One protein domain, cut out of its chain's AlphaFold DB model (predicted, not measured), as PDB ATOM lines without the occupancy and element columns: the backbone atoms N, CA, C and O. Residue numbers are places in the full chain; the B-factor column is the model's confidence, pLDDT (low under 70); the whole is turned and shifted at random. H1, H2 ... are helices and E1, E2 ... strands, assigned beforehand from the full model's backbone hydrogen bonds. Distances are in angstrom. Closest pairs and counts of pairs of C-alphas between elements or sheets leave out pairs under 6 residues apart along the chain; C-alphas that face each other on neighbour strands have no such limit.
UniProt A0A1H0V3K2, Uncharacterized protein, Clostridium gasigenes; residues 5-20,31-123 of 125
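Overview. This is residues 5 to 20 and 31 to 123 of the 125 residues of an uncharacterized protein of Clostridium gasigenes (UniProt A0A1H0V3K2). One twisted sheet of five strands has the long helix H3 slantwise over one face, two layers in all, while the short helices H1 and H2 only graze the sheet. The 109 printed residues include three named helices and five named strands, in the order H1 E1 E2 H2 E3 E4 H3 E5, class mixed. The sheet, E1 E5 E2 E4 E3, is mixed. The whole is compact, radius of gyration of the C-alphas 14.0 A, yet elongated, spanning 45 by 27 by 23 A.

Arrangement. E2, residues 32 to 42, is antiparallel to E5, residues 115 to 122, and E4, residues 72 to 78; N 38 and O 117, 2.9 A, and N 39 and O 75, 2.8 A, are within hydrogen-bond range. Edge strand E1, residues 12 to 17, is parallel to E5, with N 15 and O 118 at 2.9 A. Edge strand E3, residues 65 to 68, forms a hairpin with E4, with N 67 and O 74 at 2.9 A. H3, residues 88 to 107, is over E5 and E2, its height over the sheet 9.5 A; its closest C-alphas to E5 are Ile 95 and Cys 118, 7.3 A. E4, H3, E5 and E2, H2, E3, with H2 at residues 52 to 58, are split strand-helix-strand units, another strand between their two strands, with right-handed crossovers. H2 only just touches H3, closest C-alphas Glu 58 and Ile 105, 6.6 A, with 3 pairs within 8 A. H1, residues 5 to 11, only just touches H3 too, also 3 pairs, closest Leu 8 and Asn 96, 7.1 A, about perpendicular at 86 degrees. Every O i to N i+4 pair is within hydrogen-bond range in H1 and H3, and 2 of 3 in H2.

Along the chain. H1 begins at C-alpha 5 (6.998, -16.594, 87.581); E5 ends at C-alpha 122 (8.275, -15.183, 115.071). E2 measures 29.4 A, H3 27.9 A and E5 23.3 A.

Size, cuts and confidence. Residues 21 to 30 are not printed; C-alphas 20 and 31 are 13.8 A apart. Of the links printed whole, none is long. Residues 19 to 20, 60 to 62, 79 to 85 and 123 have pLDDT under 70.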
ATOM      1  N   ALA A   5       7.814 -15.411  87.306       94.31
ATOM      2  CA  ALA A   5       6.998 -16.594  87.581       94.31
ATOM      3  C   ALA A   5       7.861 -17.855  87.737       94.31
ATOM      4  O   ALA A   5       7.584 -18.682  88.604       94.31
ATOM      5  N   ARG A   6       8.930 -17.979  86.935       95.81
ATOM      6  CA  ARG A   6       9.935 -19.037  87.096       95.81
ATOM      7  C   ARG A   6      10.667 -18.887  88.427       95.81
ATOM      8  O   ARG A   6      10.724 -19.853  89.178       95.81
ATOM      9  N   ILE A   7      11.153 -17.683  88.746       95.94
ATOM     10  CA  ILE A   7      11.878 -17.431  90.002       95.94
ATOM     11  C   ILE A   7      11.023 -17.811  91.214       95.94
ATOM     12  O   ILE A   7      11.469 -18.597  92.044       95.94
ATOM     13  N   LEU A   8       9.777 -17.335  91.279       94.69
ATOM     14  CA  LEU A   8       8.850 -17.651  92.372       94.69
ATOM     15  C   LEU A   8       8.600 -19.150  92.539       94.69
ATOM     16  O   LEU A   8       8.404 -19.618  93.656       94.69
ATOM     17  N   LYS A   9       8.568 -19.893  91.430       94.31
ATOM     18  CA  LYS A   9       8.248 -21.321  91.426       94.31
ATOM     19  C   LYS A   9       9.451 -22.202  91.760       94.31
ATOM     20  O   LYS A   9       9.270 -23.250  92.370       94.31
ATOM     21  N   GLU A  10      10.641 -21.822  91.309       95.75
ATOM     22  CA  GLU A  10      11.804 -22.719  91.265       95.75
ATOM     23  C   GLU A  10      12.967 -22.243  92.140       95.75
ATOM     24  O   GLU A  10      13.750 -23.065  92.611       95.75
ATOM     25  N   ASN A  11      13.065 -20.937  92.398       96.06
ATOM     26  CA  ASN A  11      14.273 -20.316  92.938       96.06
ATOM     27  C   ASN A  11      14.045 -19.539  94.243       96.06
ATOM     28  O   ASN A  11      14.976 -18.897  94.733       96.06
ATOM     29  N   VAL A  12      12.841 -19.590  94.816       96.06
ATOM     30  CA  VAL A  12      12.557 -19.028  96.142       96.06
ATOM     31  C   VAL A  12      12.595 -20.132  97.194       96.06
ATOM     32  O   VAL A  12      11.875 -21.125  97.094       96.06
ATOM     33  N   LEU A  13      13.395 -19.924  98.236       95.38
ATOM     34  CA  LEU A  13      13.396 -20.716  99.458       95.38
ATOM     35  C   LEU A  13      12.792 -19.888 100.594       95.38
ATOM     36  O   LEU A  13      13.237 -18.775 100.856       95.38
ATOM     37  N   ILE A  14      11.795 -20.442 101.280       91.38
ATOM     38  CA  ILE A  14      11.154 -19.807 102.434       91.38
ATOM     39  C   ILE A  14      11.637 -20.514 103.696       91.38
ATOM     40  O   ILE A  14      11.354 -21.697 103.889       91.38
ATOM     41  N   ASN A  15      12.317 -19.776 104.565       90.06
ATOM     42  CA  ASN A  15      12.709 -20.241 105.886       90.06
ATOM     43  C   ASN A  15      11.757 -19.648 106.924       90.06
ATOM     44  O   ASN A  15      11.697 -18.433 107.107       90.06
ATOM     45  N   LEU A  16      11.028 -20.519 107.614       86.38
ATOM     46  CA  LEU A  16      10.193 -20.159 108.756       86.38
ATOM     47  C   LEU A  16      10.951 -20.491 110.043       86.38
ATOM     48  O   LEU A  16      11.052 -21.655 110.432       86.38
ATOM     49  N   ASN A  17      11.490 -19.468 110.697       79.56
ATOM     50  CA  ASN A  17      12.216 -19.594 111.952       79.56
ATOM     51  C   ASN A  17      11.255 -19.352 113.120       79.56
ATOM     52  O   ASN A  17      11.007 -18.215 113.518       79.56
ATOM     53  N   TYR A  18      10.710 -20.442 113.655       73.56
ATOM     54  CA  TYR A  18       9.770 -20.418 114.774       73.56
ATOM     55  C   TYR A  18      10.450 -20.839 116.084       73.56
ATOM     56  O   TYR A  18      10.934 -21.969 116.194       73.56
ATOM     57  N   ASP A  19      10.456 -19.961 117.094       69.38
ATOM     58  CA  ASP A  19      10.974 -20.299 118.428       69.38
ATOM     59  C   ASP A  19       9.873 -20.881 119.331       69.38
ATOM     60  O   ASP A  19       9.210 -20.194 120.111       69.38
ATOM     61  N   VAL A  20       9.700 -22.202 119.242       63.88
ATOM     62  CA  VAL A  20       8.738 -22.966 120.057       63.88
ATOM     63  C   VAL A  20       9.152 -23.121 121.525       63.88
ATOM     64  O   VAL A  20       8.369 -23.617 122.328       63.88
ATOM     65  N   GLY A  31       2.501 -12.137 115.167       71.25
ATOM     66  CA  GLY A  31       2.791 -12.175 113.740       71.25
ATOM     67  C   GLY A  31       4.166 -12.764 113.434       71.25
ATOM     68  O   GLY A  31       5.055 -12.852 114.280       71.25
ATOM     69  N   ILE A  32       4.359 -13.140 112.174       75.94
ATOM     70  CA  ILE A  32       5.664 -13.514 111.644       75.94
ATOM     71  C   ILE A  32       6.246 -12.284 110.949       75.94
ATOM     72  O   ILE A  32       5.619 -11.705 110.067       75.94
ATOM     73  N   ILE A  33       7.460 -11.875 111.294       76.19
ATOM     74  CA  ILE A  33       8.142 -10.783 110.601       76.19
ATOM     75  C   ILE A  33       8.950 -11.348 109.443       76.19
ATOM     76  O   ILE A  33       9.733 -12.287 109.610       76.19
ATOM     77  N   TYR A  34       8.830 -10.719 108.278       78.12
ATOM     78  CA  TYR A  34       9.787 -10.896 107.197       78.12
ATOM     79  C   TYR A  34      10.956  -9.930 107.390       78.12
ATOM     80  O   TYR A  34      10.801  -8.727 107.203       78.12
ATOM     81  N   ARG A  35      12.112 -10.437 107.834       72.50
ATOM     82  CA  ARG A  35      13.195  -9.562 108.317       72.50
ATOM     83  C   ARG A  35      14.420  -9.562 107.430       72.50
ATOM     84  O   ARG A  35      15.032  -8.513 107.224       72.50
ATOM     85  N   TYR A  36      14.789 -10.733 106.927       84.94
ATOM     86  CA  TYR A  36      16.017 -10.903 106.171       84.94
ATOM     87  C   TYR A  36      15.747 -11.627 104.868       84.94
ATOM     88  O   TYR A  36      14.873 -12.492 104.775       84.94
ATOM     89  N   HIS A  37      16.531 -11.278 103.859       89.25
ATOM     90  CA  HIS A  37      16.600 -12.071 102.651       89.25
ATOM     91  C   HIS A  37      18.016 -12.116 102.105       89.25
ATOM     92  O   HIS A  37      18.813 -11.192 102.280       89.25
ATOM     93  N   THR A  38      18.326 -13.224 101.442       93.31
ATOM     94  CA  THR A  38      19.603 -13.423 100.762       93.31
ATOM     95  C   THR A  38      19.354 -13.634  99.282       93.31
ATOM     96  O   THR A  38      18.625 -14.547  98.893       93.31
ATOM     97  N   ILE A  39      19.995 -12.818  98.457       94.25
ATOM     98  CA  ILE A  39      20.069 -13.022  97.013       94.25
ATOM     99  C   ILE A  39      21.321 -13.840  96.743       94.25
ATOM    100  O   ILE A  39      22.412 -13.463  97.167       94.25
ATOM    101  N   ILE A  40      21.176 -14.952  96.038       95.56
ATOM    102  CA  ILE A  40      22.291 -15.790  95.616       95.56
ATOM    103  C   ILE A  40      22.344 -15.777  94.097       95.56
ATOM    104  O   ILE A  40      21.438 -16.278  93.435       95.56
ATOM    105  N   ILE A  41      23.418 -15.225  93.553       94.75
ATOM    106  CA  ILE A  41      23.645 -15.094  92.121       94.75
ATOM    107  C   ILE A  41      24.724 -16.111  91.731       94.75
ATOM    108  O   ILE A  41      25.862 -15.991  92.196       94.75
ATOM    109  N   PRO A  42      24.396 -17.122  90.914       93.81
ATOM    110  CA  PRO A  42      25.387 -18.032  90.352       93.81
ATOM    111  C   PRO A  42      26.450 -17.270  89.551       93.81
ATOM    112  O   PRO A  42      26.126 -16.322  88.838       93.81
ATOM    113  N   MET A  43      27.720 -17.668  89.644       91.12
ATOM    114  CA  MET A  43      28.803 -16.979  88.920       91.12
ATOM    115  C   MET A  43      28.657 -17.078  87.397       91.12
ATOM    116  O   MET A  43      29.095 -16.179  86.697       91.12
ATOM    117  N   ASP A  44      28.029 -18.135  86.880       90.50
ATOM    118  CA  ASP A  44      27.711 -18.298  85.456       90.50
ATOM    119  C   ASP A  44      26.527 -17.433  84.990       90.50
ATOM    120  O   ASP A  44      26.342 -17.236  83.790       90.50
ATOM    121  N   ALA A  45      25.748 -16.885  85.928       88.75
ATOM    122  CA  ALA A  45      24.717 -15.884  85.657       88.75
ATOM    123  C   ALA A  45      25.265 -14.444  85.671       88.75
ATOM    124  O   ALA A  45      24.537 -13.511  85.321       88.75
ATOM    125  N   ILE A  46      26.527 -14.262  86.076       85.44
ATOM    126  CA  ILE A  46      27.250 -12.990  86.072       85.44
ATOM    127  C   ILE A  46      28.081 -12.928  84.785       85.44
ATOM    128  O   ILE A  46      28.749 -13.894  84.423       85.44
ATOM    129  N   GLY A  47      28.018 -11.801  84.072       79.88
ATOM    130  CA  GLY A  47      28.855 -11.573  82.890       79.88
ATOM    131  C   GLY A  47      30.348 -11.443  83.227       79.88
ATOM    132  O   GLY A  47      30.765 -11.615  84.369       79.88
ATOM    133  N   ASP A  48      31.158 -11.084  82.232       75.94
ATOM    134  CA  ASP A  48      32.620 -11.003  82.390       75.94
ATOM    135  C   ASP A  48      33.074  -9.992  83.463       75.94
ATOM    136  O   ASP A  48      34.125 -10.171  84.082       75.94
ATOM    137  N   GLU A  49      32.286  -8.941  83.708       78.81
ATOM    138  CA  GLU A  49      32.564  -7.924  84.719       78.81
ATOM    139  C   GLU A  49      31.266  -7.426  85.365       78.81
ATOM    140  O   GLU A  49      30.268  -7.184  84.681       78.81
ATOM    141  N   ILE A  50      31.280  -7.255  86.691       82.12
ATOM    142  CA  ILE A  50      30.160  -6.683  87.437       82.12
ATOM    143  C   ILE A  50      30.646  -5.789  88.575       82.12
ATOM    144  O   ILE A  50      31.517  -6.170  89.357       82.12
ATOM    145  N   ASP A  51      30.054  -4.599  88.689       85.00
ATOM    146  CA  ASP A  51      30.305  -3.696  89.810       85.00
ATOM    147  C   ASP A  51      29.287  -3.955  90.926       85.00
ATOM    148  O   ASP A  51      28.151  -3.474  90.900       85.00
ATOM    149  N   LEU A  52      29.710  -4.715  91.936       82.12
ATOM    150  CA  LEU A  52      28.884  -5.011  93.106       82.12
ATOM    151  C   LEU A  52      28.527  -3.753  93.913       82.12
ATOM    152  O   LEU A  52      27.478  -3.738  94.552       82.12
ATOM    153  N   ASN A  53      29.336  -2.687  93.861       83.69
ATOM    154  CA  ASN A  53      29.005  -1.426  94.532       83.69
ATOM    155  C   ASN A  53      27.899  -0.673  93.791       83.69
ATOM    156  O   ASN A  53      27.141   0.078  94.401       83.69
ATOM    157  N   ALA A  54      27.820  -0.831  92.467       85.88
ATOM    158  CA  ALA A  54      26.723  -0.274  91.691       85.88
ATOM    159  C   ALA A  54      25.414  -1.017  91.985       85.88
ATOM    160  O   ALA A  54      24.382  -0.370  92.119       85.88
ATOM    161  N   ILE A  55      25.469  -2.343  92.162       85.88
ATOM    162  CA  ILE A  55      24.313  -3.144  92.594       85.88
ATOM    163  C   ILE A  55      23.849  -2.718  93.985       85.88
ATOM    164  O   ILE A  55      22.665  -2.471  94.177       85.88
ATOM    165  N   ASP A  56      24.775  -2.603  94.937       83.06
ATOM    166  CA  ASP A  56      24.487  -2.211  96.321       83.06
ATOM    167  C   ASP A  56      23.694  -0.894  96.409       83.06
ATOM    168  O   ASP A  56      22.679  -0.819  97.096       83.06
ATOM    169  N   LYS A  57      24.083   0.114  95.619       84.06
ATOM    170  CA  LYS A  57      23.420   1.431  95.575       84.06
ATOM    171  C   LYS A  57      21.979   1.412  95.070       84.06
ATOM    172  O   LYS A  57      21.251   2.373  95.310       84.06
ATOM    173  N   GLU A  58      21.575   0.374  94.347       85.88
ATOM    174  CA  GLU A  58      20.202   0.247  93.857       85.88
ATOM    175  C   GLU A  58      19.245  -0.277  94.940       85.88
ATOM    176  O   GLU A  58      18.028  -0.145  94.795       85.88
ATOM    177  N   PHE A  59      19.767  -0.835  96.038       80.12
ATOM    178  CA  PHE A  59      18.968  -1.298  97.167       80.12
ATOM    179  C   PHE A  59      18.855  -0.206  98.240       80.12
ATOM    180  O   PHE A  59      19.850   0.242  98.800       80.12
ATOM    181  N   PHE A  60      17.621   0.205  98.552       66.25
ATOM    182  CA  PHE A  60      17.325   1.349  99.431       66.25
ATOM    183  C   PHE A  60      17.915   1.229 100.851       66.25
ATOM    184  O   PHE A  60      18.384   2.225 101.396       66.25
ATOM    185  N   ASP A  61      17.938   0.017 101.418       67.25
ATOM    186  CA  ASP A  61      18.491  -0.273 102.755       67.25
ATOM    187  C   ASP A  61      19.971  -0.728 102.724       67.25
ATOM    188  O   ASP A  61      20.577  -0.945 103.775       67.25
ATOM    189  N   GLY A  62      20.567  -0.838 101.528       66.88
ATOM    190  CA  GLY A  62      21.924  -1.346 101.303       66.88
ATOM    191  C   GLY A  62      22.098  -2.850 101.570       66.88
ATOM    192  O   GLY A  62      21.315  -3.504 102.261       66.88
ATOM    193  N   VAL A  63      23.157  -3.430 101.008       74.44
ATOM    194  CA  VAL A  63      23.613  -4.797 101.282       74.44
ATOM    195  C   VAL A  63      24.395  -4.788 102.597       74.44
ATOM    196  O   VAL A  63      25.458  -4.176 102.703       74.44
ATOM    197  N   HIS A  64      23.939  -5.523 103.614       79.12
ATOM    198  CA  HIS A  64      24.683  -5.602 104.881       79.12
ATOM    199  C   HIS A  64      25.905  -6.505 104.785       79.12
ATOM    200  O   HIS A  64      26.884  -6.327 105.511       79.12
ATOM    201  N   THR A  65      25.832  -7.558 103.972       86.50
ATOM    202  CA  THR A  65      26.936  -8.506 103.831       86.50
ATOM    203  C   THR A  65      26.974  -9.085 102.429       86.50
ATOM    204  O   THR A  65      26.007  -9.688 101.971       86.50
ATOM    205  N   THR A  66      28.144  -8.981 101.805       89.50
ATOM    206  CA  THR A  66      28.460  -9.622 100.530       89.50
ATOM    207  C   THR A  66      29.436 -10.763 100.771       89.50
ATOM    208  O   THR A  66      30.472 -10.583 101.413       89.50
ATOM    209  N   LYS A  67      29.123 -11.951 100.252       91.50
ATOM    210  CA  LYS A  67      30.029 -13.105 100.237       91.50
ATOM    211  C   LYS A  67      30.262 -13.530  98.799       91.50
ATOM    212  O   LYS A  67      29.313 -13.678  98.040       91.50
ATOM    213  N   ILE A  68      31.519 -13.749  98.439       91.25
ATOM    214  CA  ILE A  68      31.908 -14.200  97.102       91.25
ATOM    215  C   ILE A  68      32.599 -15.546  97.251       91.25
ATOM    216  O   ILE A  68      33.501 -15.713  98.075       91.25
ATOM    217  N   SER A  69      32.167 -16.507  96.448       92.06
ATOM    218  CA  SER A  69      32.780 -17.824  96.338       92.06
ATOM    219  C   SER A  69      33.148 -18.109  94.884       92.06
ATOM    220  O   SER A  69      32.921 -17.294  93.994       92.06
ATOM    221  N   LYS A  70      33.710 -19.292  94.620       90.69
ATOM    222  CA  LYS A  70      33.998 -19.723  93.245       90.69
ATOM    223  C   LYS A  70      32.738 -19.964  92.410       90.69
ATOM    224  O   LYS A  70      32.838 -19.995  91.191       90.69
ATOM    225  N   THR A  71      31.598 -20.207  93.051       93.69
ATOM    226  CA  THR A  71      30.375 -20.677  92.385       93.69
ATOM    227  C   THR A  71      29.241 -19.669  92.435       93.69
ATOM    228  O   THR A  71      28.361 -19.715  91.585       93.69
ATOM    229  N   GLU A  72      29.250 -18.755  93.402       94.81
ATOM    230  CA  GLU A  72      28.177 -17.776  93.585       94.81
ATOM    231  C   GLU A  72      28.626 -16.531  94.354       94.81
ATOM    232  O   GLU A  72      29.571 -16.575  95.155       94.81
ATOM    233  N   VAL A  73      27.874 -15.452  94.148       93.00
ATOM    234  CA  VAL A  73      27.841 -14.252  94.987       93.00
ATOM    235  C   VAL A  73      26.572 -14.290  95.830       93.00
ATOM    236  O   VAL A  73      25.483 -14.527  95.316       93.00
ATOM    237  N   SER A  74      26.696 -14.044  97.129       94.31
ATOM    238  CA  SER A  74      25.566 -13.910  98.047       94.31
ATOM    239  C   SER A  74      25.502 -12.492  98.597       94.31
ATOM    240  O   SER A  74      26.499 -11.987  99.115       94.31
ATOM    241  N   LEU A  75      24.325 -11.880  98.523       92.12
ATOM    242  CA  LEU A  75      24.030 -10.545  99.031       92.12
ATOM    243  C   LEU A  75      22.954 -10.675 100.109       92.12
ATOM    244  O   LEU A  75      21.857 -11.161  99.831       92.12
ATOM    245  N   PHE A  76      23.279 -10.293 101.338       90.25
ATOM    246  CA  PHE A  76      22.381 -10.373 102.487       90.25
ATOM    247  C   PHE A  76      21.809  -8.998 102.834       90.25
ATOM    248  O   PHE A  76      22.559  -8.035 103.023       90.25
ATOM    249  N   PHE A  77      20.487  -8.946 102.981       85.75
ATOM    250  CA  PHE A  77      19.704  -7.741 103.229       85.75
ATOM    251  C   PHE A  77      18.880  -7.890 104.506       85.75
ATOM    252  O   PHE A  77      18.351  -8.967 104.797       85.75
ATOM    253  N   SER A  78      18.726  -6.791 105.241       78.56
ATOM    254  CA  SER A  78      17.722  -6.644 106.285       78.56
ATOM    255  C   SER A  78      16.729  -5.602 105.813       78.56
ATOM    256  O   SER A  78      17.127  -4.561 105.297       78.56
ATOM    257  N   GLN A  79      15.443  -5.908 105.924       69.25
ATOM    258  CA  GLN A  79      14.410  -4.931 105.621       69.25
ATOM    259  C   GLN A  79      14.137  -4.104 106.874       69.25
ATOM    260  O   GLN A  79      13.908  -4.644 107.959       69.25
ATOM    261  N   SER A  80      14.151  -2.782 106.715       55.53
ATOM    262  CA  SER A  80      13.874  -1.823 107.788       55.53
ATOM    263  C   SER A  80      12.385  -1.713 108.162       55.53
ATOM    264  O   SER A  80      12.028  -0.915 109.028       55.53
ATOM    265  N   VAL A  81      11.499  -2.526 107.569       54.78
ATOM    266  CA  VAL A  81      10.046  -2.386 107.730       54.78
ATOM    267  C   VAL A  81       9.463  -3.536 108.551       54.78
ATOM    268  O   VAL A  81       9.362  -4.670 108.090       54.78
ATOM    269  N   SER A  82       9.043  -3.219 109.778       55.16
ATOM    270  CA  SER A  82       8.367  -4.115 110.726       55.16
ATOM    271  C   SER A  82       6.912  -4.405 110.322       55.16
ATOM    272  O   SER A  82       5.976  -4.162 111.088       55.16
ATOM    273  N   ASN A  83       6.687  -4.885 109.100       61.59
ATOM    274  CA  ASN A  83       5.360  -5.347 108.716       61.59
ATOM    275  C   ASN A  83       5.175  -6.759 109.268       61.59
ATOM    276  O   ASN A  83       5.823  -7.705 108.819       61.59
ATOM    277  N   HIS A  84       4.294  -6.888 110.254       69.62
ATOM    278  CA  HIS A  84       3.822  -8.189 110.695       69.62
ATOM    279  C   HIS A  84       3.114  -8.869 109.523       69.62
ATOM    280  O   HIS A  84       2.194  -8.314 108.921       69.62
ATOM    281  N   VAL A  85       3.554 -10.075 109.199       69.81
ATOM    282  CA  VAL A  85       2.961 -10.941 108.189       69.81
ATOM    283  C   VAL A  85       2.271 -12.072 108.935       69.81
ATOM    284  O   VAL A  85       2.914 -12.865 109.620       69.81
ATOM    285  N   VAL A  86       0.948 -12.147 108.842       72.50
ATOM    286  CA  VAL A  86       0.159 -13.042 109.706       72.50
ATOM    287  C   VAL A  86      -0.349 -14.254 108.923       72.50
ATOM    288  O   VAL A  86      -0.631 -15.309 109.485       72.50
ATOM    289  N   THR A  87      -0.424 -14.147 107.595       82.81
ATOM    290  CA  THR A  87      -0.970 -15.197 106.731       82.81
ATOM    291  C   THR A  87      -0.013 -15.617 105.617       82.81
ATOM    292  O   THR A  87       0.762 -14.820 105.089       82.81
ATOM    293  N   ILE A  88      -0.153 -16.863 105.146       85.38
ATOM    294  CA  ILE A  88       0.558 -17.374 103.954       85.38
ATOM    295  C   ILE A  88       0.323 -16.468 102.734       85.38
ATOM    296  O   ILE A  88       1.215 -16.264 101.913       85.38
ATOM    297  N   LYS A  89      -0.886 -15.905 102.608       88.31
ATOM    298  CA  LYS A  89      -1.234 -14.991 101.515       88.31
ATOM    299  C   LYS A  89      -0.409 -13.704 101.570       88.31
ATOM    300  O   LYS A  89       0.026 -13.225 100.524       88.31
ATOM    301  N   GLU A  90      -0.216 -13.145 102.758       86.44
ATOM    302  CA  GLU A  90       0.617 -11.957 102.947       86.44
ATOM    303  C   GLU A  90       2.091 -12.288 102.720       86.44
ATOM    304  O   GLU A  90       2.740 -11.569 101.966       86.44
ATOM    305  N   MET A  91       2.583 -13.431 103.219       87.00
ATOM    306  CA  MET A  91       3.949 -13.891 102.928       87.00
ATOM    307  C   MET A  91       4.200 -13.975 101.423       87.00
ATOM    308  O   MET A  91       5.187 -13.450 100.919       87.00
ATOM    309  N   TYR A  92       3.276 -14.593 100.681       89.81
ATOM    310  CA  TYR A  92       3.377 -14.689  99.227       89.81
ATOM    311  C   TYR A  92       3.419 -13.310  98.558       89.81
ATOM    312  O   TYR A  92       4.175 -13.105  97.608       89.81
ATOM    313  N   LYS A  93       2.612 -12.356  99.037       90.12
ATOM    314  CA  LYS A  93       2.591 -10.991  98.504       90.12
ATOM    315  C   LYS A  93       3.937 -10.295  98.721       90.12
ATOM    316  O   LYS A  93       4.457  -9.723  97.764       90.12
ATOM    317  N   GLU A  94       4.505 -10.394  99.921       88.81
ATOM    318  CA  GLU A  94       5.811  -9.806 100.245       88.81
ATOM    319  C   GLU A  94       6.946 -10.432  99.426       88.81
ATOM    320  O   GLU A  94       7.757  -9.721  98.829       88.81
ATOM    321  N   ILE A  95       6.954 -11.762  99.296       91.12
ATOM    322  CA  ILE A  95       7.921 -12.485  98.458       91.12
ATOM    323  C   ILE A  95       7.800 -12.053  96.994       91.12
ATOM    324  O   ILE A  95       8.803 -11.771  96.346       91.12
ATOM    325  N   ASN A  96       6.582 -11.975  96.454       92.94
ATOM    326  CA  ASN A  96       6.353 -11.573  95.064       92.94
ATOM    327  C   ASN A  96       6.797 -10.130  94.792       92.94
ATOM    328  O   ASN A  96       7.382  -9.868  93.742       92.94
ATOM    329  N   ASN A  97       6.553  -9.205  95.721       90.88
ATOM    330  CA  ASN A  97       7.067  -7.840  95.615       90.88
ATOM    331  C   ASN A  97       8.602  -7.839  95.635       90.88
ATOM    332  O   ASN A  97       9.219  -7.317  94.712       90.88
ATOM    333  N   THR A  98       9.203  -8.544  96.596       90.19
ATOM    334  CA  THR A  98      10.665  -8.655  96.727       90.19
ATOM    335  C   THR A  98      11.312  -9.231  95.465       90.19
ATOM    336  O   THR A  98      12.282  -8.674  94.958       90.19
ATOM    337  N   VAL A  99      10.748 -10.301  94.892       94.19
ATOM    338  CA  VAL A  99      11.211 -10.878  93.618       94.19
ATOM    339  C   VAL A  99      11.126  -9.856  92.483       94.19
ATOM    340  O   VAL A  99      12.054  -9.751  91.689       94.19
ATOM    341  N   ARG A 100      10.035  -9.087  92.377       93.62
ATOM    342  CA  ARG A 100       9.892  -8.075  91.317       93.62
ATOM    343  C   ARG A 100      10.931  -6.968  91.435       93.62
ATOM    344  O   ARG A 100      11.508  -6.589  90.413       93.62
ATOM    345  N   ASP A 101      11.172  -6.490  92.648       91.00
ATOM    346  CA  ASP A 101      12.119  -5.409  92.913       91.00
ATOM    347  C   ASP A 101      13.551  -5.871  92.624       91.00
ATOM    348  O   ASP A 101      14.254  -5.246  91.830       91.00
ATOM    349  N   ILE A 102      13.939  -7.037  93.154       92.12
ATOM    350  CA  ILE A 102      15.249  -7.648  92.893       92.12
ATOM    351  C   ILE A 102      15.448  -7.888  91.402       92.12
ATOM    352  O   ILE A 102      16.472  -7.492  90.854       92.12
ATOM    353  N   SER A 103      14.478  -8.503  90.725       94.06
ATOM    354  CA  SER A 103      14.588  -8.757  89.291       94.06
ATOM    355  C   SER A 103      14.759  -7.463  88.498       94.06
ATOM    356  O   SER A 103      15.590  -7.397  87.599       94.06
ATOM    357  N   THR A 104      14.030  -6.406  88.858       92.56
ATOM    358  CA  THR A 104      14.167  -5.094  88.210       92.56
ATOM    359  C   THR A 104      15.568  -4.514  88.392       92.56
ATOM    360  O   THR A 104      16.106  -3.913  87.463       92.56
ATOM    361  N   ILE A 105      16.170  -4.695  89.568       91.38
ATOM    362  CA  ILE A 105      17.535  -4.247  89.849       91.38
ATOM    363  C   ILE A 105      18.537  -5.086  89.054       91.38
ATOM    364  O   ILE A 105      19.331  -4.530  88.302       91.38
ATOM    365  N   LEU A 106      18.473  -6.413  89.162       91.81
ATOM    366  CA  LEU A 106      19.431  -7.330  88.540       91.81
ATOM    367  C   LEU A 106      19.387  -7.309  87.003       91.81
ATOM    368  O   LEU A 106      20.441  -7.405  86.370       91.81
ATOM    369  N   ASP A 107      18.215  -7.079  86.397       91.12
ATOM    370  CA  ASP A 107      18.083  -6.897  84.945       91.12
ATOM    371  C   ASP A 107      18.933  -5.708  84.436       91.12
ATOM    372  O   ASP A 107      19.454  -5.771  83.321       91.12
ATOM    373  N   LYS A 108      19.158  -4.650  85.242       90.88
ATOM    374  CA  LYS A 108      20.030  -3.506  84.871       90.88
ATOM    375  C   LYS A 108      21.495  -3.910  84.701       90.88
ATOM    376  O   LYS A 108      22.235  -3.243  83.980       90.88
ATOM    377  N   PHE A 109      21.898  -4.998  85.350       90.19
ATOM    378  CA  PHE A 109      23.259  -5.533  85.333       90.19
ATOM    379  C   PHE A 109      23.376  -6.790  84.463       90.19
ATOM    380  O   PHE A 109      24.386  -7.485  84.518       90.19
ATOM    381  N   ASN A 110      22.355  -7.084  83.647       89.38
ATOM    382  CA  ASN A 110      22.275  -8.271  82.792       89.38
ATOM    383  C   ASN A 110      22.385  -9.611  83.546       89.38
ATOM    384  O   ASN A 110      22.697 -10.634  82.933       89.38
ATOM    385  N   ILE A 111      22.087  -9.634  84.847       91.19
ATOM    386  CA  ILE A 111      21.976 -10.875  85.616       91.19
ATOM    387  C   ILE A 111      20.567 -11.415  85.415       91.19
ATOM    388  O   ILE A 111      19.598 -10.790  85.829       91.19
ATOM    389  N   ASN A 112      20.445 -12.588  84.795       87.12
ATOM    390  CA  ASN A 112      19.139 -13.145  84.420       87.12
ATOM    391  C   ASN A 112      18.682 -14.324  85.297       87.12
ATOM    392  O   ASN A 112      17.567 -14.828  85.114       87.12
ATOM    393  N   ASP A 113      19.522 -14.777  86.228       92.88
ATOM    394  CA  ASP A 113      19.200 -15.872  87.140       92.88
ATOM    395  C   ASP A 113      19.747 -15.609  88.543       92.88
ATOM    396  O   ASP A 113      20.844 -15.079  88.716       92.88
ATOM    397  N   TYR A 114      18.952 -15.966  89.545       95.38
ATOM    398  CA  TYR A 114      19.301 -15.871  90.957       95.38
ATOM    399  C   TYR A 114      18.381 -16.770  91.782       95.38
ATOM    400  O   TYR A 114      17.298 -17.163  91.336       95.38
ATOM    401  N   ARG A 115      18.803 -17.068  93.009       97.00
ATOM    402  CA  ARG A 115      17.972 -17.661  94.058       97.00
ATOM    403  C   ARG A 115      17.696 -16.626  95.136       97.00
ATOM    404  O   ARG A 115      18.559 -15.804  95.437       97.00
ATOM    405  N   LEU A 116      16.508 -16.684  95.719       95.75
ATOM    406  CA  LEU A 116      16.097 -15.834  96.826       95.75
ATOM    407  C   LEU A 116      15.810 -16.707  98.041       95.75
ATOM    408  O   LEU A 116      14.978 -17.609  97.976       95.75
ATOM    409  N   ILE A 117      16.479 -16.425  99.148       95.06
ATOM    410  CA  ILE A 117      16.144 -16.990 100.454       95.06
ATOM    411  C   ILE A 117      15.392 -15.918 101.228       95.06
ATOM    412  O   ILE A 117      15.919 -14.823 101.405       95.06
ATOM    413  N   CYS A 118      14.180 -16.230 101.671       91.31
ATOM    414  CA  CYS A 118      13.347 -15.359 102.488       91.31
ATOM    415  C   CYS A 118      13.280 -15.915 103.909       91.31
ATOM    416  O   CYS A 118      12.707 -16.987 104.120       91.31
ATOM    417  N   ASP A 119      13.833 -15.185 104.874       88.94
ATOM    418  CA  ASP A 119      13.838 -15.582 106.276       88.94
ATOM    419  C   ASP A 119      12.763 -14.823 107.060       88.94
ATOM    420  O   ASP A 119      12.782 -13.597 107.222       88.94
ATOM    421  N   PHE A 120      11.826 -15.606 107.574       86.94
ATOM    422  CA  PHE A 120      10.708 -15.178 108.391       86.94
ATOM    423  C   PHE A 120      10.934 -15.617 109.840       86.94
ATOM    424  O   PHE A 120      11.411 -16.730 110.070       86.94
ATOM    425  N   TYR A 121      10.591 -14.771 110.810       81.25
ATOM    426  CA  TYR A 121      10.808 -15.024 112.240       81.25
ATOM    427  C   TYR A 121       9.544 -14.735 113.036       81.25
ATOM    428  O   TYR A 121       8.877 -13.739 112.775       81.25
ATOM    429  N   SER A 122       9.241 -15.560 114.034       76.31
ATOM    430  CA  SER A 122       8.275 -15.183 115.071       76.31
ATOM    431  C   SER A 122       8.822 -13.983 115.854       76.31
ATOM    432  O   SER A 122       9.951 -14.060 116.357       76.31
ATOM    433  N   GLU A 123       8.069 -12.884 115.946       65.62
ATOM    434  CA  GLU A 123       8.442 -11.777 116.832       65.62
ATOM    435  C   GLU A 123       8.288 -12.207 118.291       65.62
ATOM    436  O   GLU A 123       7.313 -12.860 118.647       65.62
TER     437      GLU A 123